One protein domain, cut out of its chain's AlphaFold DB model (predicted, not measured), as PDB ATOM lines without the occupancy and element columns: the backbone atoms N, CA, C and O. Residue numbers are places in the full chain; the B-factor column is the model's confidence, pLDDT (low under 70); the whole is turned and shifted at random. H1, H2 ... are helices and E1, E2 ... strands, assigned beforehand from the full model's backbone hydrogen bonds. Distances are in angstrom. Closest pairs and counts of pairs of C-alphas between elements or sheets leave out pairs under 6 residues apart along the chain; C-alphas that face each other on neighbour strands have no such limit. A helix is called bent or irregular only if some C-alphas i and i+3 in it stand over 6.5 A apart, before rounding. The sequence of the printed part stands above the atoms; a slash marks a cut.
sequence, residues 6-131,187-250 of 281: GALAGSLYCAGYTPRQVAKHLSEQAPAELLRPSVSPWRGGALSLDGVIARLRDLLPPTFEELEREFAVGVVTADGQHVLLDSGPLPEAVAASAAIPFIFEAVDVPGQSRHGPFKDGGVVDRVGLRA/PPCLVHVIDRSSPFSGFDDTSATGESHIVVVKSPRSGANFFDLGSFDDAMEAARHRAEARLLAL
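This is residues 6 to 131 and 187 to 250 of the 281 residues of a protein of Gonium pectorale (UniProt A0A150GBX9). Look for two unequal lobes: in the smaller, two long strands side by side, E5 and E6, have one long helix, H6, packed on them, chiefly on E6. In the larger, helix H5 forms the core, with H1, H4 and the hairpin E2 and E3 round it, while the small strand pair E1 and E4 lies at the end far from H6. The 190 printed residues hold six named helices and six named strands, in the order H1 H2 H3 E1 H4 E2 E3 H5 E4 E5 E6 H6; the class is mixed, helices and strands, with under half of the residues in named elements. There are three sheets of two strands, E5 with E6 parallel, E1 with E4 parallel and E2 with E3 antiparallel. The whole is compact, with a radius of gyration of the C-alphas of 16.7 A, and spans 49 by 38 by 36 A.

Find C-alpha 189 at (89.312, 111.716, 154.104); from there E5 runs over residues 189 to 194, 16.5 A from first to last C-alpha. E6, residues 214 to 219, is 16.1 A long. H6, residues 232 to 250, measures 26.6 A and ends at C-alpha 250, at (89.745, 102.685, 155.184). It has a kink of 26 degrees near residue 243 and is neither bent nor irregular, but only just: C-alphas 242 and 245 are 6.1 A apart. Go back to C-alpha 6 at (99.718, 120.403, 146.094), where H1, residues 6 to 14, begins; it is 11.4 A long. H2, residues 19 to 27, spans 12.2 A, and H3 is the short run 31 to 34. E1 is residues 45 to 48, and H4, residues 50 to 59, spans 14.4 A. Then come E2, residues 73 to 76, E3, residues 82 to 85, H5, residues 90 to 97 and 10.6 A long, and E4, residues 102 to 104.

Start at E5 and E6, parallel at 21 degrees, where N 191 and O 215 are 2.8 A apart, within hydrogen-bond range. H6 comes closest to E6 at the C-alphas of Val 217 and Ala 243, 6.1 A apart. H6 and E5 are near each other, with 6 pairs of C-alphas within 10 A, and so are H6 and H2, also with 6. H2 touches H1 at a steep tilt of 47 degrees, opposite ways, closest at the C-alphas of Leu 12 and Val 22, 6.1 A. H1 touches H5 at a shallow tilt of 22 degrees, opposite ways, closest at the C-alphas of Ala 7 and Val 94, 5.7 A. H5 touches H4 at a steep tilt of 45 degrees, opposite ways, closest at the C-alphas of Leu 56 and Pro 91, 5.2 A. Over these three pairs the helix packing is mostly crossed, only just, with 1 pair at a shallow tilt. H3 touches H4, closest at the C-alphas of Leu 34 and Gly 51, 4.6 A. The closest C-alphas of E2 and H5 are those of Val 75 and Ser 97, 5.0 A. E2 and E3 form a hairpin, antiparallel at 141 degrees, with N 73 and O 85 at 2.8 A. E1 and E4 are parallel at 4 degrees, with N 46 and O 103 at 3.1 A. H5 and H6 are apart. Every O i to N i+4 pair is within hydrogen-bond range in H1, H2, H4 and H5, and 13 of 15 are in H6; H3 is too short for such a pair.

The C-alphas farthest apart are those of Val 39 and Ala 249, 50.8 A. Residues 132 to 186 are not printed, and C-alphas 131 and 187 are 14.4 A apart across this cut. The links H4 to E2, E5 to E6 and E6 to H6 are long. Mean pLDDT of the printed part is 84.3; it is under 70 at residues 30 to 32, 44, 196 to 209 and 222 to 229.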
ATOM      1  N   GLY A   6     100.880 121.287 146.194       90.69
ATOM      2  CA  GLY A   6      99.718 120.403 146.094       90.69
ATOM      3  C   GLY A   6      98.587 120.989 145.245       90.69
ATOM      4  O   GLY A   6      97.842 120.230 144.633       90.69
ATOM      5  N   ALA A   7      98.455 122.319 145.176       94.81
ATOM      6  CA  ALA A   7      97.509 122.987 144.285       94.81
ATOM      7  C   ALA A   7      97.953 122.886 142.817       94.81
ATOM      8  O   ALA A   7      97.139 122.564 141.954       94.81
ATOM      9  N   LEU A   8      99.251 123.068 142.549       93.81
ATOM     10  CA  LEU A   8      99.841 122.912 141.213       93.81
ATOM     11  C   LEU A   8      99.693 121.476 140.688       93.81
ATOM     12  O   LEU A   8      99.104 121.257 139.635       93.81
ATOM     13  N   ALA A   9     100.155 120.479 141.447       94.12
ATOM     14  CA  ALA A   9     100.035 119.078 141.036       94.12
ATOM     15  C   ALA A   9      98.572 118.600 141.010       94.12
ATOM     16  O   ALA A   9      98.161 117.870 140.107       94.12
ATOM     17  N   GLY A  10      97.781 119.019 142.002       95.81
ATOM     18  CA  GLY A  10      96.384 118.621 142.146       95.81
ATOM     19  C   GLY A  10      95.482 119.173 141.049       95.81
ATOM     20  O   GLY A  10      94.626 118.437 140.570       95.81
ATOM     21  N   SER A  11      95.684 120.423 140.617       97.75
ATOM     22  CA  SER A  11      94.895 121.026 139.534       97.75
ATOM     23  C   SER A  11      95.115 120.306 138.206       97.75
ATOM     24  O   SER A  11      94.138 119.927 137.569       97.75
ATOM     25  N   LEU A  12      96.368 120.014 137.844       97.50
ATOM     26  CA  LEU A  12      96.693 119.238 136.643       97.50
ATOM     27  C   LEU A  12      96.095 117.825 136.717       97.50
ATOM     28  O   LEU A  12      95.435 117.371 135.788       97.50
ATOM     29  N   TYR A  13      96.241 117.128 137.845       97.19
ATOM     30  CA  TYR A  13      95.618 115.810 138.002       97.19
ATOM     31  C   TYR A  13      94.082 115.869 137.879       97.19
ATOM     32  O   TYR A  13      93.461 115.022 137.233       97.19
ATOM     33  N   CYS A  14      93.448 116.884 138.471       97.62
ATOM     34  CA  CYS A  14      92.004 117.093 138.370       97.62
ATOM     35  C   CYS A  14      91.547 117.512 136.966       97.62
ATOM     36  O   CYS A  14      90.396 117.247 136.627       97.62
ATOM     37  N   ALA A  15      92.436 118.089 136.155       97.31
ATOM     38  CA  ALA A  15      92.211 118.406 134.747       97.31
ATOM     39  C   ALA A  15      92.392 117.196 133.806       97.31
ATOM     40  O   ALA A  15      92.218 117.341 132.604       97.31
ATOM     41  N   GLY A  16      92.732 116.011 134.335       97.06
ATOM     42  CA  GLY A  16      92.813 114.764 133.561       97.06
ATOM     43  C   GLY A  16      94.230 114.293 133.232       97.06
ATOM     44  O   GLY A  16      94.407 113.220 132.654       97.06
ATOM     45  N   TYR A  17      95.265 115.033 133.640       97.06
ATOM     46  CA  TYR A  17      96.647 114.624 133.397       97.06
ATOM     47  C   TYR A  17      97.044 113.409 134.246       97.06
ATOM     48  O   TYR A  17      96.777 113.325 135.449       97.06
ATOM     49  N   THR A  18      97.763 112.471 133.630       95.44
ATOM     50  CA  THR A  18      98.375 111.339 134.342       95.44
ATOM     51  C   THR A  18      99.502 111.816 135.270       95.44
ATOM     52  O   THR A  18     100.143 112.826 134.974       95.44
ATOM     53  N   PRO A  19      99.849 111.075 136.343       91.44
ATOM     54  CA  PRO A  19     100.942 111.460 137.244       91.44
ATOM     55  C   PRO A  19     102.271 111.742 136.531       91.44
ATOM     56  O   PRO A  19     102.982 112.670 136.905       91.44
ATOM     57  N   ARG A  20     102.586 110.989 135.467       90.31
ATOM     58  CA  ARG A  20     103.792 111.210 134.657       90.31
ATOM     59  C   ARG A  20     103.721 112.516 133.866       90.31
ATOM     60  O   ARG A  20     104.719 113.222 133.791       90.31
ATOM     61  N   GLN A  21     102.564 112.860 133.299       93.94
ATOM     62  CA  GLN A  21     102.384 114.147 132.618       93.94
ATOM     63  C   GLN A  21     102.422 115.318 133.601       93.94
ATOM     64  O   GLN A  21     103.063 116.318 133.305       93.94
ATOM     65  N   VAL A  22     101.803 115.181 134.780       93.06
ATOM     66  CA  VAL A  22     101.883 116.191 135.849       93.06
ATOM     67  C   VAL A  22     103.343 116.446 136.213       93.06
ATOM     68  O   VAL A  22     103.795 117.586 136.188       93.06
ATOM     69  N   ALA A  23     104.095 115.381 136.494       88.38
ATOM     70  CA  ALA A  23     105.515 115.460 136.808       88.38
ATOM     71  C   ALA A  23     106.304 116.162 135.696       88.38
ATOM     72  O   ALA A  23     107.024 117.116 135.973       88.38
ATOM     73  N   LYS A  24     106.081 115.750 134.442       89.12
ATOM     74  CA  LYS A  24     106.706 116.342 133.259       89.12
ATOM     75  C   LYS A  24     106.421 117.843 133.155       89.12
ATOM     76  O   LYS A  24     107.357 118.619 133.038       89.12
ATOM     77  N   HIS A  25     105.161 118.267 133.243       90.50
ATOM     78  CA  HIS A  25     104.790 119.681 133.122       90.50
ATOM     79  C   HIS A  25     105.337 120.547 134.254       90.50
ATOM     80  O   HIS A  25     105.694 121.699 134.016       90.50
ATOM     81  N   LEU A  26     105.428 120.001 135.469       85.88
ATOM     82  CA  LEU A  26     106.013 120.713 136.601       85.88
ATOM     83  C   LEU A  26     107.541 120.803 136.512       85.88
ATOM     84  O   LEU A  26     108.094 121.754 137.051       85.88
ATOM     85  N   SER A  27     108.215 119.858 135.845       82.81
ATOM     86  CA  SER A  27     109.676 119.867 135.673       82.81
ATOM     87  C   SER A  27     110.167 120.492 134.363       82.81
ATOM     88  O   SER A  27     111.356 120.749 134.212       82.81
ATOM     89  N   GLU A  28     109.277 120.686 133.386       80.38
ATOM     90  CA  GLU A  28     109.607 121.144 132.027       80.38
ATOM     91  C   GLU A  28     110.227 122.545 131.987       80.38
ATOM     92  O   GLU A  28     111.019 122.827 131.092       80.38
ATOM     93  N   GLN A  29     109.861 123.420 132.925       71.12
ATOM     94  CA  GLN A  29     110.380 124.782 133.006       71.12
ATOM     95  C   GLN A  29     110.855 125.082 134.416       71.12
ATOM     96  O   GLN A  29     110.186 124.753 135.401       71.12
ATOM     97  N   ALA A  30     111.994 125.767 134.510       68.56
ATOM     98  CA  ALA A  30     112.443 126.322 135.772       68.56
ATOM     99  C   ALA A  30     111.347 127.232 136.339       68.56
ATOM    100  O   ALA A  30     110.908 128.143 135.631       68.56
ATOM    101  N   PRO A  31     110.996 127.136 137.634       66.81
ATOM    102  CA  PRO A  31     110.214 128.190 138.268       66.81
ATOM    103  C   PRO A  31     110.841 129.572 138.022       66.81
ATOM    104  O   PRO A  31     110.137 130.511 137.683       66.81
ATOM    105  N   ALA A  32     112.175 129.681 138.061       67.38
ATOM    106  CA  ALA A  32     112.903 130.923 137.797       67.38
ATOM    107  C   ALA A  32     112.675 131.529 136.394       67.38
ATOM    108  O   ALA A  32     112.782 132.741 136.254       67.38
ATOM    109  N   GLU A  33     112.342 130.728 135.377       75.19
ATOM    110  CA  GLU A  33     112.061 131.218 134.015       75.19
ATOM    111  C   GLU A  33     110.671 131.859 133.897       75.19
ATOM    112  O   GLU A  33     110.439 132.710 133.038       75.19
ATOM    113  N   LEU A  34     109.745 131.468 134.774       79.12
ATOM    114  CA  LEU A  34     108.376 131.987 134.815       79.12
ATOM    115  C   LEU A  34     108.226 133.193 135.749       79.12
ATOM    116  O   LEU A  34     107.239 133.927 135.664       79.12
ATOM    117  N   LEU A  35     109.196 133.397 136.638       82.69
ATOM    118  CA  LEU A  35     109.190 134.468 137.621       82.69
ATOM    119  C   LEU A  35     109.772 135.744 137.023       82.69
ATOM    120  O   LEU A  35     110.837 135.749 136.410       82.69
ATOM    121  N   ARG A  36     109.070 136.857 137.231       82.50
ATOM    122  CA  ARG A  36     109.506 138.183 136.780       82.50
ATOM    123  C   ARG A  36     109.686 139.109 137.975       82.50
ATOM    124  O   ARG A  36     108.946 138.957 138.947       82.50
ATOM    125  N   PRO A  37     110.611 140.085 137.916       84.19
ATOM    126  CA  PRO A  37     110.653 141.164 138.893       84.19
ATOM    127  C   PRO A  37     109.273 141.806 139.019       84.19
ATOM    128  O   PRO A  37     108.635 142.132 138.017       84.19
ATOM    129  N   SER A  38     108.803 141.933 140.251       81.31
ATOM    130  CA  SER A  38     107.470 142.450 140.513       81.31
ATOM    131  C   SER A  38     107.433 143.965 140.321       81.31
ATOM    132  O   SER A  38     108.326 144.673 140.796       81.31
ATOM    133  N   VAL A  39     106.395 144.468 139.658       80.94
ATOM    134  CA  VAL A  39     106.180 145.912 139.468       80.94
ATOM    135  C   VAL A  39     105.475 146.554 140.664       80.94
ATOM    136  O   VAL A  39     105.368 147.777 140.721       80.94
ATOM    137  N   SER A  40     104.988 145.755 141.620       81.88
ATOM    138  CA  SER A  40     104.311 146.215 142.834       81.88
ATOM    139  C   SER A  40     104.856 145.530 144.096       81.88
ATOM    140  O   SER A  40     104.092 144.915 144.845       81.88
ATOM    141  N   PRO A  41     106.160 145.681 144.418       75.50
ATOM    142  CA  PRO A  41     106.798 144.947 145.516       75.50
ATOM    143  C   PRO A  41     106.211 145.250 146.904       75.50
ATOM    144  O   PRO A  41     106.281 144.427 147.818       75.50
ATOM    145  N   TRP A  42     105.552 146.402 147.064       78.50
ATOM    146  CA  TRP A  42     104.788 146.753 148.266       78.50
ATOM    147  C   TRP A  42     103.589 145.821 148.531       78.50
ATOM    148  O   TRP A  42     103.062 145.820 149.641       78.50
ATOM    149  N   ARG A  43     103.174 144.992 147.560       73.44
ATOM    150  CA  ARG A  43     102.124 143.961 147.706       73.44
ATOM    151  C   ARG A  43     102.631 142.660 148.341       73.44
ATOM    152  O   ARG A  43     101.894 141.676 148.412       73.44
ATOM    153  N   GLY A  44     103.857 142.667 148.865       69.12
ATOM    154  CA  GLY A  44     104.347 141.634 149.773       69.12
ATOM    155  C   GLY A  44     105.248 140.580 149.140       69.12
ATOM    156  O   GLY A  44     105.410 139.530 149.753       69.12
ATOM    157  N   GLY A  45     105.854 140.849 147.981       79.00
ATOM    158  CA  GLY A  45     106.881 139.989 147.388       79.00
ATOM    159  C   GLY A  45     107.644 140.676 146.259       79.00
ATOM    160  O   GLY A  45     107.162 141.644 145.687       79.00
ATOM    161  N   ALA A  46     108.852 140.197 145.963       82.50
ATOM    162  CA  ALA A  46     109.738 140.794 144.957       82.50
ATOM    163  C   ALA A  46     109.555 140.199 143.552       82.50
ATOM    164  O   ALA A  46     110.116 140.718 142.583       82.50
ATOM    165  N   LEU A  47     108.768 139.124 143.430       86.19
ATOM    166  CA  LEU A  47     108.542 138.395 142.188       86.19
ATOM    167  C   LEU A  47     107.043 138.309 141.859       86.19
ATOM    168  O   LEU A  47     106.222 138.021 142.728       86.19
ATOM    169  N   SER A  48     106.691 138.539 140.595       87.81
ATOM    170  CA  SER A  48     105.336 138.335 140.070       87.81
ATOM    171  C   SER A  48     105.131 136.884 139.620       87.81
ATOM    172  O   SER A  48     106.053 136.237 139.112       87.81
ATOM    173  N   LEU A  49     103.893 136.402 139.772       89.19
ATOM    174  CA  LEU A  49     103.419 135.099 139.300       89.19
ATOM    175  C   LEU A  49     102.691 135.168 137.947       89.19
ATOM    176  O   LEU A  49     102.134 134.163 137.519       89.19
ATOM    177  N   ASP A  50     102.714 136.298 137.236       90.44
ATOM    178  CA  ASP A  50     102.014 136.436 135.947       90.44
ATOM    179  C   ASP A  50     102.458 135.392 134.913       90.44
ATOM    180  O   ASP A  50     101.630 134.850 134.182       90.44
ATOM    181  N   GLY A  51     103.756 135.067 134.871       89.38
ATOM    182  CA  GLY A  51     104.277 134.012 133.998       89.38
ATOM    183  C   GLY A  51     103.784 132.621 134.399       89.38
ATOM    184  O   GLY A  51     103.455 131.812 133.533       89.38
ATOM    185  N   VAL A  52     103.642 132.365 135.703       90.19
ATOM    186  CA  VAL A  52     103.038 131.128 136.219       90.19
ATOM    187  C   VAL A  52     101.559 131.058 135.835       90.19
ATOM    188  O   VAL A  52     101.120 130.030 135.332       90.19
ATOM    189  N   ILE A  53     100.801 132.147 135.989       94.69
ATOM    190  CA  ILE A  53      99.387 132.214 135.584       94.69
ATOM    191  C   ILE A  53      99.248 131.977 134.077       94.69
ATOM    192  O   ILE A  53      98.392 131.199 133.664       94.69
ATOM    193  N   ALA A  54     100.092 132.601 133.252       93.88
ATOM    194  CA  ALA A  54     100.094 132.386 131.807       93.88
ATOM    195  C   ALA A  54     100.340 130.910 131.464       93.88
ATOM    196  O   ALA A  54      99.556 130.315 130.731       93.88
ATOM    197  N   ARG A  55     101.351 130.286 132.082       92.38
ATOM    198  CA  ARG A  55     101.634 128.862 131.881       92.38
ATOM    199  C   ARG A  55     100.479 127.967 132.331       92.38
ATOM    200  O   ARG A  55     100.182 126.976 131.673       92.38
ATOM    201  N   LEU A  56      99.824 128.302 133.440       95.19
ATOM    202  CA  LEU A  56      98.660 127.564 133.930       95.19
ATOM    203  C   LEU A  56      97.456 127.706 132.993       95.19
ATOM    204  O   LEU A  56      96.742 126.728 132.816       95.19
ATOM    205  N   ARG A  57      97.254 128.862 132.348       96.69
ATOM    206  CA  ARG A  57      96.203 129.042 131.328       96.69
ATOM    207  C   ARG A  57      96.414 128.166 130.091       96.69
ATOM    208  O   ARG A  57      95.433 127.783 129.469       96.69
ATOM    209  N   ASP A  58      97.658 127.818 129.762       95.81
ATOM    210  CA  ASP A  58      97.952 126.884 128.666       95.81
ATOM    211  C   ASP A  58      97.672 125.415 129.037       95.81
ATOM    212  O   ASP A  58      97.528 124.569 128.154       95.81
ATOM    213  N   LEU A  59      97.669 125.088 130.334       96.25
ATOM    214  CA  LEU A  59      97.606 123.712 130.842       96.25
ATOM    215  C   LEU A  59      96.271 123.351 131.496       96.25
ATOM    216  O   LEU A  59      95.948 122.174 131.619       96.25
ATOM    217  N   LEU A  60      95.524 124.329 131.994       97.94
ATOM    218  CA  LEU A  60      94.313 124.116 132.775       97.94
ATOM    219  C   LEU A  60      93.103 124.707 132.058       97.94
ATOM    220  O   LEU A  60      93.239 125.705 131.347       97.94
ATOM    221  N   PRO A  61      91.902 124.147 132.284       97.88
ATOM    222  CA  PRO A  61      90.694 124.825 131.861       97.88
ATOM    223  C   PRO A  61      90.552 126.183 132.579       97.88
ATOM    224  O   PRO A  61      91.111 126.372 133.669       97.88
ATOM    225  N   PRO A  62      89.791 127.131 132.003       97.75
ATOM    226  CA  PRO A  62      89.616 128.461 132.581       97.75
ATOM    227  C   PRO A  62      89.039 128.445 133.997       97.75
ATOM    228  O   PRO A  62      89.446 129.265 134.825       97.75
ATOM    229  N   THR A  63      88.107 127.531 134.295       98.38
ATOM    230  CA  THR A  63      87.433 127.497 135.597       98.38
ATOM    231  C   THR A  63      87.426 126.130 136.280       98.38
ATOM    232  O   THR A  63      87.673 125.090 135.668       98.38
ATOM    233  N   PHE A  64      87.151 126.121 137.590       97.75
ATOM    234  CA  PHE A  64      87.045 124.885 138.379       97.75
ATOM    235  C   PHE A  64      85.914 123.969 137.896       97.75
ATOM    236  O   PHE A  64      86.015 122.751 138.021       97.75
ATOM    237  N   GLU A  65      84.834 124.548 137.375       97.38
ATOM    238  CA  GLU A  65      83.635 123.839 136.919       97.38
ATOM    239  C   GLU A  65      83.900 122.955 135.694       97.38
ATOM    240  O   GLU A  65      83.167 121.998 135.455       97.38
ATOM    241  N   GLU A  66      84.956 123.261 134.944       97.88
ATOM    242  CA  GLU A  66      85.375 122.538 133.745       97.88
ATOM    243  C   GLU A  66      86.351 121.383 134.051       97.88
ATOM    244  O   GLU A  66      86.741 120.643 133.150       97.88
ATOM    245  N   LEU A  67      86.755 121.200 135.314       97.62
ATOM    246  CA  LEU A  67      87.625 120.094 135.714       97.62
ATOM    247  C   LEU A  67      86.893 118.747 135.670       97.62
ATOM    248  O   LEU A  67      85.751 118.620 136.107       97.62
ATOM    249  N   GLU A  68      87.607 117.688 135.273       95.25
ATOM    250  CA  GLU A  68      87.083 116.313 135.313       95.25
ATOM    251  C   GLU A  68      86.761 115.843 136.740       95.25
ATOM    252  O   GLU A  68      85.977 114.914 136.952       95.25
ATOM    253  N   ARG A  69      87.429 116.433 137.738       95.19
ATOM    254  CA  ARG A  69      87.330 116.053 139.148       95.19
ATOM    255  C   ARG A  69      87.138 117.288 140.012       95.19
ATOM    256  O   ARG A  69      87.880 118.257 139.888       95.19
ATOM    257  N   GLU A  70      86.216 117.187 140.970       93.94
ATOM    258  CA  GLU A  70      85.983 118.224 141.977       93.94
ATOM    259  C   GLU A  70      87.297 118.599 142.685       93.94
ATOM    260  O   GLU A  70      87.971 117.754 143.287       93.94
ATOM    261  N   PHE A  71      87.644 119.882 142.637       95.94
ATOM    262  CA  PHE A  71      88.896 120.398 143.168       95.94
ATOM    263  C   PHE A  71      88.676 121.686 143.958       95.94
ATOM    264  O   PHE A  71      87.678 122.377 143.797       95.94
ATOM    265  N   ALA A  72      89.609 121.975 144.858       95.62
ATOM    266  CA  ALA A  72      89.640 123.211 145.623       95.62
ATOM    267  C   ALA A  72      91.090 123.519 145.991       95.62
ATOM    268  O   ALA A  72      91.878 122.589 146.206       95.62
ATOM    269  N   VAL A  73      91.422 124.795 146.118       96.06
ATOM    270  CA  VAL A  73      92.751 125.262 146.519       96.06
ATOM    271  C   VAL A  73      92.690 126.012 147.843       96.06
ATOM    272  O   VAL A  73      91.736 126.747 148.092       96.06
ATOM    273  N   GLY A  74      93.685 125.800 148.703       94.31
ATOM    274  CA  GLY A  74      93.836 126.537 149.960       94.31
ATOM    275  C   GLY A  74      94.582 127.851 149.753       94.31
ATOM    276  O   GLY A  74      95.679 127.853 149.192       94.31
ATOM    277  N   VAL A  75      94.006 128.960 150.214       94.69
ATOM    278  CA  VAL A  75      94.600 130.304 150.140       94.69
ATOM    279  C   VAL A  75      94.406 131.052 151.457       94.69
ATOM    280  O   VAL A  75      93.529 130.714 152.253       94.69
ATOM    281  N   VAL A  76      95.203 132.096 151.672       92.88
ATOM    282  CA  VAL A  76      95.008 133.067 152.756       92.88
ATOM    283  C   VAL A  76      94.487 134.378 152.177       92.88
ATOM    284  O   VAL A  76      95.056 134.902 151.218       92.88
ATOM    285  N   THR A  77      93.407 134.899 152.750       93.06
ATOM    286  CA  THR A  77      92.811 136.198 152.407       93.06
ATOM    287  C   THR A  77      93.669 137.371 152.892       93.06
ATOM    288  O   THR A  77      94.578 137.206 153.712       93.06
ATOM    289  N   ALA A  78      93.364 138.588 152.438       90.06
ATOM    290  CA  ALA A  78      94.072 139.793 152.877       90.06
ATOM    291  C   ALA A  78      93.997 140.032 154.403       90.06
ATOM    292  O   ALA A  78      94.952 140.543 154.990       90.06
ATOM    293  N   ASP A  79      92.906 139.612 155.055       90.38
ATOM    294  CA  ASP A  79      92.686 139.657 156.510       90.38
ATOM    295  C   ASP A  79      93.224 138.420 157.264       90.38
ATOM    296  O   ASP A  79      92.967 138.242 158.456       90.38
ATOM    297  N   GLY A  80      93.999 137.563 156.592       89.12
ATOM    298  CA  GLY A  80      94.725 136.460 157.224       89.12
ATOM    299  C   GLY A  80      93.906 135.190 157.463       89.12
ATOM    300  O   GLY A  80      94.357 134.311 158.197       89.12
ATOM    301  N   GLN A  81      92.721 135.058 156.862       89.12
ATOM    302  CA  GLN A  81      91.877 133.873 157.011       89.12
ATOM    303  C   GLN A  81      92.246 132.803 155.984       89.12
ATOM    304  O   GLN A  81      92.352 133.081 154.790       89.12
ATOM    305  N   HIS A  82      92.399 131.555 156.433       88.56
ATOM    306  CA  HIS A  82      92.572 130.422 155.526       88.56
ATOM    307  C   HIS A  82      91.217 129.992 154.951       88.56
ATOM    308  O   HIS A  82      90.335 129.538 155.686       88.56
ATOM    309  N   VAL A  83      91.063 130.096 153.634       91.12
ATOM    310  CA  VAL A  83      89.826 129.777 152.912       91.12
ATOM    311  C   VAL A  83      90.100 128.827 151.748       91.12
ATOM    312  O   VAL A  83      91.241 128.649 151.321       91.12
ATOM    313  N   LEU A  84      89.041 128.192 151.241       93.62
ATOM    314  CA  LEU A  84      89.109 127.388 150.025       93.62
ATOM    315  C   LEU A  84      88.478 128.145 148.863       93.62
ATOM    316  O   LEU A  84      87.363 128.643 148.999       93.62
ATOM    317  N   LEU A  85      89.163 128.155 147.724       95.00
ATOM    318  CA  LEU A  85      88.581 128.530 146.437       95.00
ATOM    319  C   LEU A  85      88.298 127.253 145.643       95.00
ATOM    320  O   LEU A  85      89.167 126.387 145.533       95.00
ATOM    321  N   ASP A  86      87.079 127.107 145.137       94.56
ATOM    322  CA  ASP A  86      86.599 125.900 144.449       94.56
ATOM    323  C   ASP A  86      85.680 126.204 143.254       94.56
ATOM    324  O   ASP A  86      84.976 125.318 142.774       94.56
ATOM    325  N   SER A  87      85.652 127.463 142.821       94.88
ATOM    326  CA  SER A  87      84.815 127.981 141.738       94.88
ATOM    327  C   SER A  87      85.470 129.203 141.097       94.88
ATOM    328  O   SER A  87      86.255 129.908 141.743       94.88
ATOM    329  N   GLY A  88      85.147 129.462 139.829       96.12
ATOM    330  CA  GLY A  88      85.669 130.617 139.093       96.12
ATOM    331  C   GLY A  88      87.078 130.408 138.507       96.12
ATOM    332  O   GLY A  88      87.421 129.274 138.185       96.12
ATOM    333  N   PRO A  89      87.883 131.476 138.323       97.69
ATOM    334  CA  PRO A  89      89.143 131.423 137.571       97.69
ATOM    335  C   PRO A  89      90.190 130.505 138.217       97.69
ATOM    336  O   PRO A  89      90.760 130.811 139.271       97.69
ATOM    337  N   LEU A  90      90.420 129.349 137.593       98.00
ATOM    338  CA  LEU A  90      91.250 128.280 138.140       98.00
ATOM    339  C   LEU A  90      92.753 128.618 138.110       98.00
ATOM    340  O   LEU A  90      93.390 128.462 139.158       98.00
ATOM    341  N   PRO A  91      93.345 129.089 136.992       97.69
ATOM    342  CA  PRO A  91      94.773 129.414 136.935       97.69
ATOM    343  C   PRO A  91      95.209 130.425 138.004       97.69
ATOM    344  O   PRO A  91      96.224 130.229 138.676       97.69
ATOM    345  N   GLU A  92      94.418 131.475 138.217       97.31
ATOM    346  CA  GLU A  92      94.673 132.521 139.208       97.31
ATOM    347  C   GLU A  92      94.556 131.980 140.631       97.31
ATOM    348  O   GLU A  92      95.407 132.265 141.470       97.31
ATOM    349  N   ALA A  93      93.539 131.162 140.912       97.31
ATOM    350  CA  ALA A  93      93.367 130.556 142.227       97.31
ATOM    351  C   ALA A  93      94.507 129.576 142.564       97.31
ATOM    352  O   ALA A  93      95.001 129.553 143.694       97.31
ATOM    353  N   VAL A  94      94.966 128.787 141.586       97.12
ATOM    354  CA  VAL A  94      96.115 127.884 141.748       97.12
ATOM    355  C   VAL A  94      97.400 128.678 141.989       97.12
ATOM    356  O   VAL A  94      98.137 128.354 142.922       97.12
ATOM    357  N   ALA A  95      97.649 129.739 141.215       95.19
ATOM    358  CA  ALA A  95      98.800 130.617 141.423       95.19
ATOM    359  C   ALA A  95      98.753 131.311 142.794       95.19
ATOM    360  O   ALA A  95      99.753 131.321 143.509       95.19
ATOM    361  N   ALA A  96      97.585 131.810 143.210       95.12
ATOM    362  CA  ALA A  96      97.373 132.393 144.534       95.12
ATOM    363  C   ALA A  96      97.730 131.419 145.665       95.12
ATOM    364  O   ALA A  96      98.375 131.800 146.641       95.12
ATOM    365  N   SER A  97      97.371 130.140 145.514       94.75
ATOM    366  CA  SER A  97      97.705 129.090 146.481       94.75
ATOM    367  C   SER A  97      99.207 128.821 146.597       94.75
ATOM    368  O   SER A  97      99.625 128.265 147.606       94.75
ATOM    369  N   ALA A  98     100.016 129.236 145.617       90.44
ATOM    370  CA  ALA A  98     101.476 129.134 145.619       90.44
ATOM    371  C   ALA A  98     102.193 130.485 145.857       90.44
ATOM    372  O   ALA A  98     103.422 130.556 145.781       90.44
ATOM    373  N   ALA A  99     101.456 131.562 146.155       87.75
ATOM    374  CA  ALA A  99     102.003 132.901 146.385       87.75
ATOM    375  C   ALA A  99     102.597 133.050 147.798       87.75
ATOM    376  O   ALA A  99     101.997 133.640 148.701       87.75
ATOM    377  N   ILE A 100     103.776 132.457 148.002       84.69
ATOM    378  CA  ILE A 100     104.534 132.497 149.257       84.69
ATOM    379  C   ILE A 100     104.835 133.959 149.649       84.69
ATOM    380  O   ILE A 100     105.531 134.654 148.898       84.69
ATOM    381  N   PRO A 101     104.382 134.427 150.830       80.06
ATOM    382  CA  PRO A 101     104.640 135.788 151.291       80.06
ATOM    383  C   PRO A 101     106.131 136.117 151.351       80.06
ATOM    384  O   PRO A 101     106.961 135.248 151.616       80.06
ATOM    385  N   PHE A 102     106.455 137.392 151.149       82.00
ATOM    386  CA  PHE A 102     107.805 137.960 151.050       82.00
ATOM    387  C   PHE A 102     108.589 137.553 149.795       82.00
ATOM    388  O   PHE A 102     109.516 138.262 149.412       82.00
ATOM    389  N   ILE A 103     108.202 136.466 149.120       83.06
ATOM    390  CA  ILE A 103     108.814 136.015 147.864       83.06
ATOM    391  C   ILE A 103     107.974 136.488 146.676       83.06
ATOM    392  O   ILE A 103     108.494 137.171 145.792       83.06
ATOM    393  N   PHE A 104     106.676 136.181 146.687       86.94
ATOM    394  CA  PHE A 104     105.752 136.453 145.590       86.94
ATOM    395  C   PHE A 104     104.719 137.515 145.959       86.94
ATOM    396  O   PHE A 104     104.276 137.592 147.107       86.94
ATOM    397  N   GLU A 105     104.334 138.337 144.984       89.62
ATOM    398  CA  GLU A 105     103.191 139.234 145.146       89.62
ATOM    399  C   GLU A 105     101.905 138.441 145.427       89.62
ATOM    400  O   GLU A 105     101.676 137.368 144.863       89.62
ATOM    401  N   ALA A 106     101.033 138.999 146.272       90.56
ATOM    402  CA  ALA A 106      99.695 138.453 146.461       90.56
ATOM    403  C   ALA A 106      98.896 138.514 145.143       90.56
ATOM    404  O   ALA A 106      98.968 139.493 144.394       90.56
ATOM    405  N   VAL A 107      98.111 137.479 144.862       93.06
ATOM    406  CA  VAL A 107      97.426 137.310 143.574       93.06
ATOM    407  C   VAL A 107      95.965 137.728 143.695       93.06
ATOM    408  O   VAL A 107      95.251 137.288 144.599       93.06
ATOM    409  N   ASP A 108      95.507 138.570 142.775       94.12
ATOM    410  CA  ASP A 108      94.090 138.892 142.635       94.12
ATOM    411  C   ASP A 108      93.384 137.798 141.828       94.12
ATOM    412  O   ASP A 108      93.787 137.472 140.714       94.12
ATOM    413  N   VAL A 109      92.311 137.238 142.390       94.94
ATOM    414  CA  VAL A 109      91.463 136.257 141.699       94.94
ATOM    415  C   VAL A 109      90.204 136.980 141.204       94.94
ATOM    416  O   VAL A 109      89.461 137.526 142.034       94.94
ATOM    417  N   PRO A 110      89.939 137.026 139.882       93.31
ATOM    418  CA  PRO A 110      88.781 137.734 139.346       93.31
ATOM    419  C   PRO A 110      87.466 137.252 139.973       93.31
ATOM    420  O   PRO A 110      87.243 136.057 140.156       93.31
ATOM    421  N   GLY A 111      86.596 138.197 140.342       89.00
ATOM    422  CA  GLY A 111      85.329 137.907 141.027       89.00
ATOM    423  C   GLY A 111      85.443 137.649 142.538       89.00
ATOM    424  O   GLY A 111      84.417 137.573 143.207       89.00
ATOM    425  N   GLN A 112      86.657 137.588 143.100       88.75
ATOM    426  CA  GLN A 112      86.913 137.325 144.526       88.75
ATOM    427  C   GLN A 112      87.591 138.506 145.251       88.75
ATOM    428  O   GLN A 112      88.100 138.371 146.366       88.75
ATOM    429  N   SER A 113      87.566 139.703 144.655       79.38
ATOM    430  CA  SER A 113      88.283 140.898 145.134       79.38
ATOM    431  C   SER A 113      87.898 141.368 146.542       79.38
ATOM    432  O   SER A 113      88.648 142.118 147.151       79.38
ATOM    433  N   ARG A 114      86.755 140.931 147.092       83.62
ATOM    434  CA  ARG A 114      86.347 141.253 148.476       83.62
ATOM    435  C   ARG A 114      87.270 140.659 149.541       83.62
ATOM    436  O   ARG A 114      87.331 141.201 150.637       83.62
ATOM    437  N   HIS A 115      87.931 139.545 149.232       85.12
ATOM    438  CA  HIS A 115      88.802 138.821 150.165       85.12
ATOM    439  C   HIS A 115      90.264 138.778 149.699       85.12
ATOM    440  O   HIS A 115      91.145 138.377 150.462       85.12
ATOM    441  N   GLY A 116      90.510 139.187 148.452       85.19
ATOM    442  CA  GLY A 116      91.838 139.305 147.876       85.19
ATOM    443  C   GLY A 116      92.558 140.609 148.261       85.19
ATOM    444  O   GLY A 116      91.981 141.472 148.927       85.19
ATOM    445  N   PRO A 117      93.818 140.766 147.834       91.56
ATOM    446  CA  PRO A 117      94.601 139.764 147.117       91.56
ATOM    447  C   PRO A 117      94.989 138.587 148.027       91.56
ATOM    448  O   PRO A 117      95.097 138.728 149.246       91.56
ATOM    449  N   PHE A 118      95.171 137.412 147.433       93.94
ATOM    450  CA  PHE A 118      95.359 136.146 148.139       93.94
ATOM    451  C   PHE A 118      96.830 135.722 148.197       93.94
ATOM    452  O   PHE A 118      97.630 136.069 147.327       93.94
ATOM    453  N   LYS A 119      97.176 134.946 149.225       92.75
ATOM    454  CA  LYS A 119      98.524 134.406 149.472       92.75
ATOM    455  C   LYS A 119      98.479 132.887 149.675       92.75
ATOM    456  O   LYS A 119      97.402 132.319 149.871       92.75
ATOM    457  N   ASP A 120      99.647 132.246 149.685       90.19
ATOM    458  CA  ASP A 120      99.785 130.796 149.885       90.19
ATOM    459  C   ASP A 120      99.116 130.332 151.195       90.19
ATOM    460  O   ASP A 120      99.439 130.809 152.289       90.19
ATOM    461  N   GLY A 121      98.189 129.373 151.073       84.19
ATOM    462  CA  GLY A 121      97.441 128.762 152.180       84.19
ATOM    463  C   GLY A 121      98.328 128.114 153.248       84.19
ATOM    464  O   GLY A 121      97.999 128.122 154.435       84.19
ATOM    465  N   GLY A 122      99.491 127.602 152.840       80.94
ATOM    466  CA  GLY A 122     100.422 126.853 153.676       80.94
ATOM    467  C   GLY A 122     101.097 127.682 154.763       80.94
ATOM    468  O   GLY A 122     101.715 127.111 155.660       80.94
ATOM    469  N   VAL A 123     100.957 129.007 154.715       78.38
ATOM    470  CA  VAL A 123     101.393 129.924 155.777       78.38
ATOM    471  C   VAL A 123     100.536 129.765 157.034       78.38
ATOM    472  O   VAL A 123     101.039 129.939 158.140       78.38
ATOM    473  N   VAL A 124      99.252 129.432 156.870       78.38
ATOM    474  CA  VAL A 124      98.291 129.288 157.974       78.38
ATOM    475  C   VAL A 124      97.927 127.821 158.193       78.38
ATOM    476  O   VAL A 124      98.030 127.324 159.313       78.38
ATOM    477  N   ASP A 125      97.533 127.101 157.140       78.69
ATOM    478  CA  ASP A 125      97.141 125.692 157.217       78.69
ATOM    479  C   ASP A 125      97.601 124.938 155.962       78.69
ATOM    480  O   ASP A 125      97.021 125.028 154.881       78.69
ATOM    481  N   ARG A 126      98.667 124.148 156.114       77.94
ATOM    482  CA  ARG A 126      99.224 123.328 155.026       77.94
ATOM    483  C   ARG A 126      98.306 122.191 154.612       77.94
ATOM    484  O   ARG A 126      98.339 121.775 153.456       77.94
ATOM    485  N   VAL A 127      97.537 121.657 155.554       81.75
ATOM    486  CA  VAL A 127      96.688 120.498 155.304       81.75
ATOM    487  C   VAL A 127      95.340 120.941 154.744       81.75
ATOM    488  O   VAL A 127      94.747 120.244 153.923       81.75
ATOM    489  N   GLY A 128      94.835 122.082 155.215       83.12
ATOM    490  CA  GLY A 128      93.511 122.607 154.894       83.12
ATOM    491  C   GLY A 128      92.372 121.689 155.335       83.12
ATOM    492  O   GLY A 128      91.246 121.813 154.851       83.12
ATOM    493  N   LEU A 129      92.645 120.745 156.245       85.31
ATOM    494  CA  LEU A 129      91.715 119.688 156.636       85.31
ATOM    495  C   LEU A 129      90.424 120.264 157.213       85.31
ATOM    496  O   LEU A 129      89.334 119.829 156.839       85.31
ATOM    497  N   ARG A 130      90.539 121.252 158.106       83.31
ATOM    498  CA  ARG A 130      89.376 121.883 158.740       83.31
ATOM    499  C   ARG A 130      88.511 122.596 157.702       83.31
ATOM    500  O   ARG A 130      87.300 122.382 157.668       83.31
ATOM    501  N   ALA A 131      89.134 123.387 156.830       85.00
ATOM    502  CA  ALA A 131      88.433 124.116 155.776       85.00
ATOM    503  C   ALA A 131      87.740 123.153 154.791       85.00
ATOM    504  O   ALA A 131      86.574 123.339 154.437       85.00
ATOM    505  N   PRO A 187      82.510 112.093 154.527       77.75
ATOM    506  CA  PRO A 187      83.068 110.810 154.092       77.75
ATOM    507  C   PRO A 187      84.525 110.648 154.554       77.75
ATOM    508  O   PRO A 187      85.168 111.653 154.872       77.75
ATOM    509  N   PRO A 188      85.088 109.426 154.573       82.88
ATOM    510  CA  PRO A 188      86.499 109.235 154.887       82.88
ATOM    511  C   PRO A 188      87.402 110.166 154.071       82.88
ATOM    512  O   PRO A 188      87.179 110.373 152.878       82.88
ATOM    513  N   CYS A 189      88.399 110.760 154.723       84.69
ATOM    514  CA  CYS A 189      89.312 111.716 154.104       84.69
ATOM    515  C   CYS A 189      90.735 111.168 154.153       84.69
ATOM    516  O   CYS A 189      91.198 110.748 155.211       84.69
ATOM    517  N   LEU A 190      91.423 111.175 153.013       86.19
ATOM    518  CA  LEU A 190      92.859 110.937 152.961       86.19
ATOM    519  C   LEU A 190      93.577 112.284 152.952       86.19
ATOM    520  O   LEU A 190      93.272 113.148 152.133       86.19
ATOM    521  N   VAL A 191      94.538 112.431 153.852       86.81
ATOM    522  CA  VAL A 191      95.436 113.575 153.942       86.81
ATOM    523  C   VAL A 191      96.838 113.102 153.589       86.81
ATOM    524  O   VAL A 191      97.354 112.178 154.218       86.81
ATOM    525  N   HIS A 192      97.471 113.736 152.607       86.19
ATOM    526  CA  HIS A 192      98.869 113.482 152.271       86.19
ATOM    527  C   HIS A 192      99.733 114.636 152.773       86.19
ATOM    528  O   HIS A 192      99.513 115.783 152.395       86.19
ATOM    529  N   VAL A 193     100.706 114.329 153.629       84.75
ATOM    530  CA  VAL A 193     101.679 115.299 154.152       84.75
ATOM    531  C   VAL A 193     103.076 114.923 153.670       84.75
ATOM    532  O   VAL A 193     103.471 113.757 153.741       84.75
ATOM    533  N   ILE A 194     103.821 115.914 153.182       80.94
ATOM    534  CA  ILE A 194     105.214 115.765 152.751       80.94
ATOM    535  C   ILE A 194     106.125 116.438 153.785       80.94
ATOM    536  O   ILE A 194     105.883 117.591 154.175       80.94
ATOM    537  N   ASP A 195     107.164 115.718 154.212       74.75
ATOM    538  CA  ASP A 195     108.180 116.216 155.142       74.75
ATOM    539  C   ASP A 195     109.021 117.340 154.512       74.75
ATOM    540  O   ASP A 195     109.269 117.381 153.304       74.75
ATOM    541  N   ARG A 196     109.506 118.270 155.342       66.75
ATOM    542  CA  ARG A 196     110.326 119.412 154.905       66.75
ATOM    543  C   ARG A 196     111.463 119.702 155.879       66.75
ATOM    544  O   ARG A 196     111.396 119.352 157.048       66.75
ATOM    545  N   SER A 197     112.473 120.417 155.388       46.25
ATOM    546  CA  SER A 197     113.647 120.852 156.161       46.25
ATOM    547  C   SER A 197     113.524 122.250 156.783       46.25
ATOM    548  O   SER A 197     114.498 122.742 157.337       46.25
ATOM    549  N   SER A 198     112.383 122.934 156.635       52.09
ATOM    550  CA  SER A 198     112.200 124.318 157.099       52.09
ATOM    551  C   SER A 198     111.239 124.389 158.297       52.09
ATOM    552  O   SER A 198     110.216 123.696 158.266       52.09
ATOM    553  N   PRO A 199     111.511 125.236 159.313       46.38
ATOM    554  CA  PRO A 199     110.709 125.351 160.532       46.38
ATOM    555  C   PRO A 199     109.447 126.220 160.381       46.38
ATOM    556  O   PRO A 199     108.842 126.564 161.390       46.38
ATOM    557  N   PHE A 200     109.045 126.607 159.162       46.69
ATOM    558  CA  PHE A 200     107.924 127.530 158.906       46.69
ATOM    559  C   PHE A 200     106.594 127.039 159.507       46.69
ATOM    560  O   PHE A 200     105.867 126.315 158.844       46.69
ATOM    561  N   SER A 201     106.272 127.392 160.752       44.38
ATOM    562  CA  SER A 201     105.105 126.923 161.518       44.38
ATOM    563  C   SER A 201     103.852 126.731 160.657       44.38
ATOM    564  O   SER A 201     103.271 127.693 160.169       44.38
ATOM    565  N   GLY A 202     103.451 125.481 160.460       51.56
ATOM    566  CA  GLY A 202     102.171 125.128 159.861       51.56
ATOM    567  C   GLY A 202     101.548 124.050 160.729       51.56
ATOM    568  O   GLY A 202     102.272 123.200 161.256       51.56
ATOM    569  N   PHE A 203     100.233 124.101 160.916       55.94
ATOM    570  CA  PHE A 203      99.475 123.090 161.651       55.94
ATOM    571  C   PHE A 203      99.439 121.769 160.857       55.94
ATOM    572  O   PHE A 203      98.433 121.403 160.262       55.94
ATOM    573  N   ASP A 204     100.561 121.046 160.833       63.47
ATOM    574  CA  ASP A 204     100.664 119.701 160.241       63.47
ATOM    575  C   ASP A 204      99.967 118.635 161.109       63.47
ATOM    576  O   ASP A 204      99.823 117.476 160.703       63.47
ATOM    577  N   ASP A 205      99.540 119.011 162.318       66.69
ATOM    578  CA  ASP A 205      98.813 118.136 163.220       66.69
ATOM    579  C   ASP A 205      97.335 118.032 162.826       66.69
ATOM    580  O   ASP A 205      96.474 118.812 163.235       66.69
ATOM    581  N   THR A 206      97.029 116.993 162.056       68.06
ATOM    582  CA  THR A 206      95.652 116.642 161.701       68.06
ATOM    583  C   THR A 206      94.794 116.288 162.915       68.06
ATOM    584  O   THR A 206      93.573 116.412 162.836       68.06
ATOM    585  N   SER A 207      95.393 115.842 164.026       66.88
ATOM    586  CA  SER A 207      94.657 115.460 165.237       66.88
ATOM    587  C   SER A 207      94.146 116.674 166.018       66.88
ATOM    588  O   SER A 207      93.045 116.622 166.568       66.88
ATOM    589  N   ALA A 208      94.855 117.807 165.944       63.50
ATOM    590  CA  ALA A 208      94.457 119.076 166.557       63.50
ATOM    591  C   ALA A 208      93.129 119.636 166.011       63.50
ATOM    592  O   ALA A 208      92.507 120.495 166.633       63.50
ATOM    593  N   THR A 209      92.663 119.143 164.860       69.00
ATOM    594  CA  THR A 209      91.381 119.555 164.272       69.00
ATOM    595  C   THR A 209      90.160 118.918 164.946       69.00
ATOM    596  O   THR A 209      89.042 119.373 164.710       69.00
ATOM    597  N   GLY A 210      90.342 117.864 165.754       72.69
ATOM    598  CA  GLY A 210      89.241 117.087 166.344       72.69
ATOM    599  C   GLY A 210      88.422 116.283 165.323       72.69
ATOM    600  O   GLY A 210      87.370 115.732 165.649       72.69
ATOM    601  N   GLU A 211      88.879 116.219 164.072       78.19
ATOM    602  CA  GLU A 211      88.201 115.513 162.994       78.19
ATOM    603  C   GLU A 211      88.453 113.997 163.071       78.19
ATOM    604  O   GLU A 211      89.531 113.528 163.431       78.19
ATOM    605  N   SER A 212      87.449 113.203 162.692       76.50
ATOM    606  CA  SER A 212      87.515 111.734 162.669       76.50
ATOM    607  C   SER A 212      87.435 111.193 161.237       76.50
ATOM    608  O   SER A 212      87.209 111.946 160.284       76.50
ATOM    609  N   HIS A 213      87.643 109.882 161.057       80.62
ATOM    610  CA  HIS A 213      87.656 109.221 159.740       80.62
ATOM    611  C   HIS A 213      88.668 109.846 158.765       80.62
ATOM    612  O   HIS A 213      88.372 110.068 157.585       80.62
ATOM    613  N   ILE A 214      89.851 110.170 159.285       83.19
ATOM    614  CA  ILE A 214      90.977 110.683 158.511       83.19
ATOM    615  C   ILE A 214      92.053 109.621 158.460       83.19
ATOM    616  O   ILE A 214      92.381 108.993 159.466       83.19
ATOM    617  N   VAL A 215      92.631 109.464 157.282       85.31
ATOM    618  CA  VAL A 215      93.831 108.678 157.085       85.31
ATOM    619  C   VAL A 215      94.936 109.573 156.586       85.31
ATOM    620  O   VAL A 215      94.816 110.211 155.547       85.31
ATOM    621  N   VAL A 216      96.020 109.603 157.350       85.56
ATOM    622  CA  VAL A 216      97.194 110.401 157.030       85.56
ATOM    623  C   VAL A 216      98.238 109.504 156.383       85.56
ATOM    624  O   VAL A 216      98.669 108.506 156.966       85.56
ATOM    625  N   VAL A 217      98.656 109.872 155.178       86.19
ATOM    626  CA  VAL A 217      99.823 109.317 154.499       86.19
ATOM    627  C   VAL A 217     100.935 110.348 154.616       86.19
ATOM    628  O   VAL A 217     100.787 111.476 154.152       86.19
ATOM    629  N   LYS A 218     102.050 109.977 155.244       84.88
ATOM    630  CA  LYS A 218     103.248 110.820 155.313       84.88
ATOM    631  C   LYS A 218     104.274 110.319 154.309       84.88
ATOM    632  O   LYS A 218     104.443 109.108 154.161       84.88
ATOM    633  N   SER A 219     104.917 111.229 153.590       82.12
ATOM    634  CA  SER A 219     106.020 110.896 152.688       82.12
ATOM    635  C   SER A 219     107.258 111.711 153.036       82.12
ATOM    636  O   SER A 219     107.127 112.914 153.279       82.12
ATOM    637  N   PRO A 220     108.445 111.081 153.019       79.81
ATOM    638  CA  PRO A 220     109.689 111.812 153.167       79.81
ATOM    639  C   PRO A 220     109.859 112.772 151.989       79.81
ATOM    640  O   PRO A 220     109.257 112.593 150.922       79.81
ATOM    641  N   ARG A 221     110.717 113.777 152.162       74.75
ATOM    642  CA  ARG A 221     111.157 114.596 151.034       74.75
ATOM    643  C   ARG A 221     111.821 113.682 149.997       74.75
ATOM    644  O   ARG A 221     112.640 112.843 150.355       74.75
ATOM    645  N   SER A 222     111.496 113.877 148.722       69.94
ATOM    646  CA  SER A 222     112.085 113.110 147.617       69.94
ATOM    647  C   SER A 222     113.580 113.376 147.418       69.94
ATOM    648  O   SER A 222     114.255 112.577 146.787       69.94
ATOM    649  N   GLY A 223     114.098 114.514 147.894       65.69
ATOM    650  CA  GLY A 223     115.461 114.979 147.597       65.69
ATOM    651  C   GLY A 223     115.633 115.502 146.165       65.69
ATOM    652  O   GLY A 223     116.608 116.190 145.886       65.69
ATOM    653  N   ALA A 224     114.653 115.236 145.301       64.94
ATOM    654  CA  ALA A 224     114.546 115.746 143.946       64.94
ATOM    655  C   ALA A 224     114.308 117.261 143.914       64.94
ATOM    656  O   ALA A 224     113.733 117.848 144.840       64.94
ATOM    657  N   ASN A 225     114.718 117.880 142.813       65.38
ATOM    658  CA  ASN A 225     114.450 119.280 142.515       65.38
ATOM    659  C   ASN A 225     113.590 119.381 141.243       65.38
ATOM    660  O   ASN A 225     113.300 118.379 140.598       65.38
ATOM    661  N   PHE A 226     113.144 120.588 140.895       57.41
ATOM    662  CA  PHE A 226     112.279 120.787 139.727       57.41
ATOM    663  C   PHE A 226     112.930 120.372 138.396       57.41
ATOM    664  O   PHE A 226     112.209 120.123 137.445       57.41
ATOM    665  N   PHE A 227     114.257 120.258 138.325       57.09
ATOM    666  CA  PHE A 227     114.999 119.930 137.101       57.09
ATOM    667  C   PHE A 227     115.354 118.450 136.981       57.09
ATOM    668  O   PHE A 227     115.605 117.958 135.885       57.09
ATOM    669  N   ASP A 228     115.378 117.747 138.111       66.25
ATOM    670  CA  ASP A 228     115.681 116.331 138.197       66.25
ATOM    671  C   ASP A 228     114.790 115.690 139.262       66.25
ATOM    672  O   ASP A 228     114.981 115.864 140.473       66.25
ATOM    673  N   LEU A 229     113.796 114.945 138.778       66.50
ATOM    674  CA  LEU A 229     112.855 114.195 139.604       66.50
ATOM    675  C   LEU A 229     113.476 112.916 140.194       66.50
ATOM    676  O   LEU A 229     112.807 112.215 140.957       66.50
ATOM    677  N   GLY A 230     114.737 112.618 139.865       74.56
ATOM    678  CA  GLY A 230     115.418 111.388 140.231       74.56
ATOM    679  C   GLY A 230     114.707 110.164 139.658       74.56
ATOM    680  O   GLY A 230     114.116 110.203 138.575       74.56
ATOM    681  N   SER A 231     114.720 109.061 140.411       80.94
ATOM    682  CA  SER A 231     113.930 107.878 140.059       80.94
ATOM    683  C   SER A 231     112.447 108.111 140.365       80.94
ATOM    684  O   SER A 231     111.933 107.729 141.420       80.94
ATOM    685  N   PHE A 232     111.760 108.789 139.441       82.31
ATOM    686  CA  PHE A 232     110.332 109.091 139.554       82.31
ATOM    687  C   PHE A 232     109.499 107.823 139.771       82.31
ATOM    688  O   PHE A 232     108.602 107.817 140.613       82.31
ATOM    689  N   ASP A 233     109.816 106.748 139.048       84.31
ATOM    690  CA  ASP A 233     109.071 105.493 139.124       84.31
ATOM    691  C   ASP A 233     109.245 104.810 140.488       84.31
ATOM    692  O   ASP A 233     108.247 104.427 141.100       84.31
ATOM    693  N   ASP A 234     110.460 104.783 141.046       85.62
ATOM    694  CA  ASP A 234     110.686 104.256 142.400       85.62
ATOM    695  C   ASP A 234     110.004 105.125 143.467       85.62
ATOM    696  O   ASP A 234     109.423 104.615 144.430       85.62
ATOM    697  N   ALA A 235     110.037 106.453 143.305       83.31
ATOM    698  CA  ALA A 235     109.384 107.379 144.224       83.31
ATOM    699  C   ALA A 235     107.854 107.219 144.210       83.31
ATOM    700  O   ALA A 235     107.223 107.217 145.276       83.31
ATOM    701  N   MET A 236     107.266 107.049 143.021       85.75
ATOM    702  CA  MET A 236     105.842 106.774 142.834       85.75
ATOM    703  C   MET A 236     105.448 105.420 143.411       85.75
ATOM    704  O   MET A 236     104.441 105.330 144.115       85.75
ATOM    705  N   GLU A 237     106.254 104.387 143.190       87.75
ATOM    706  CA  GLU A 237     106.000 103.045 143.705       87.75
ATOM    707  C   GLU A 237     106.084 103.002 145.237       87.75
ATOM    708  O   GLU A 237     105.198 102.477 145.920       87.75
ATOM    709  N   ALA A 238     107.082 103.670 145.815       86.81
ATOM    710  CA  ALA A 238     107.186 103.823 147.258       86.81
ATOM    711  C   ALA A 238     105.994 104.617 147.832       86.81
ATOM    712  O   ALA A 238     105.494 104.295 148.915       86.81
ATOM    713  N   ALA A 239     105.515 105.650 147.128       86.19
ATOM    714  CA  ALA A 239     104.322 106.400 147.521       86.19
ATOM    715  C   ALA A 239     103.052 105.537 147.460       86.19
ATOM    716  O   ALA A 239     102.263 105.558 148.411       86.19
ATOM    717  N   ARG A 240     102.894 104.728 146.404       87.00
ATOM    718  CA  ARG A 240     101.809 103.751 146.247       87.00
ATOM    719  C   ARG A 240     101.792 102.777 147.419       87.00
ATOM    720  O   ARG A 240     100.774 102.678 148.101       87.00
ATOM    721  N   HIS A 241     102.926 102.155 147.738       87.75
ATOM    722  CA  HIS A 241     103.039 101.228 148.866       87.75
ATOM    723  C   HIS A 241     102.635 101.857 150.210       87.75
ATOM    724  O   HIS A 241     101.911 101.236 150.995       87.75
ATOM    725  N   ARG A 242     103.042 103.109 150.477       86.62
ATOM    726  CA  ARG A 242     102.638 103.837 151.696       86.62
ATOM    727  C   ARG A 242     101.134 104.109 151.740       86.62
ATOM    728  O   ARG A 242     100.522 104.005 152.806       86.62
ATOM    729  N   ALA A 243     100.543 104.473 150.604       86.50
ATOM    730  CA  ALA A 243      99.125 104.790 150.507       86.50
ATOM    731  C   ALA A 243      98.239 103.537 150.577       86.50
ATOM    732  O   ALA A 243      97.210 103.557 151.250       86.50
ATOM    733  N   GLU A 244      98.632 102.429 149.948       86.50
ATOM    734  CA  GLU A 244      97.816 101.213 149.855       86.50
ATOM    735  C   GLU A 244      97.495 100.591 151.206       86.50
ATOM    736  O   GLU A 244      96.326 100.313 151.487       86.50
ATOM    737  N   ALA A 245      98.495 100.444 152.080       77.81
ATOM    738  CA  ALA A 245      98.288  99.916 153.427       77.81
ATOM    739  C   ALA A 245      97.234 100.731 154.202       77.81
ATOM    740  O   ALA A 245      96.423 100.197 154.960       77.81
ATOM    741  N   ARG A 246      97.221 102.045 153.969       79.50
ATOM    742  CA  ARG A 246      96.333 103.002 154.625       79.50
ATOM    743  C   ARG A 246      94.937 103.044 153.989       79.50
ATOM    744  O   ARG A 246      93.940 103.104 154.707       79.50
ATOM    745  N   LEU A 247      94.848 102.935 152.667       79.75
ATOM    746  CA  LEU A 247      93.588 102.852 151.922       79.75
ATOM    747  C   LEU A 247      92.849 101.531 152.177       79.75
ATOM    748  O   LEU A 247      91.623 101.521 152.293       79.75
ATOM    749  N   LEU A 248      93.572 100.418 152.320       78.69
ATOM    750  CA  LEU A 248      92.993  99.124 152.691       78.69
ATOM    751  C   LEU A 248      92.330  99.178 154.072       78.69
ATOM    752  O   LEU A 248      91.229  98.650 154.242       78.69
ATOM    753  N   ALA A 249      92.947  99.864 155.037       70.12
ATOM    754  CA  ALA A 249      92.357 100.079 156.356       70.12
ATOM    755  C   ALA A 249      91.051 100.897 156.287       70.12
ATOM    756  O   ALA A 249      90.079 100.546 156.955       70.12
ATOM    757  N   LEU A 250      90.982 101.923 155.425       71.25
ATOM    758  CA  LEU A 250      89.745 102.685 155.184       71.25
ATOM    759  C   LEU A 250      88.621 101.825 154.609       71.25
ATOM    760  O   LEU A 250      87.477 101.942 155.041       71.25
TER     761      LEU A 250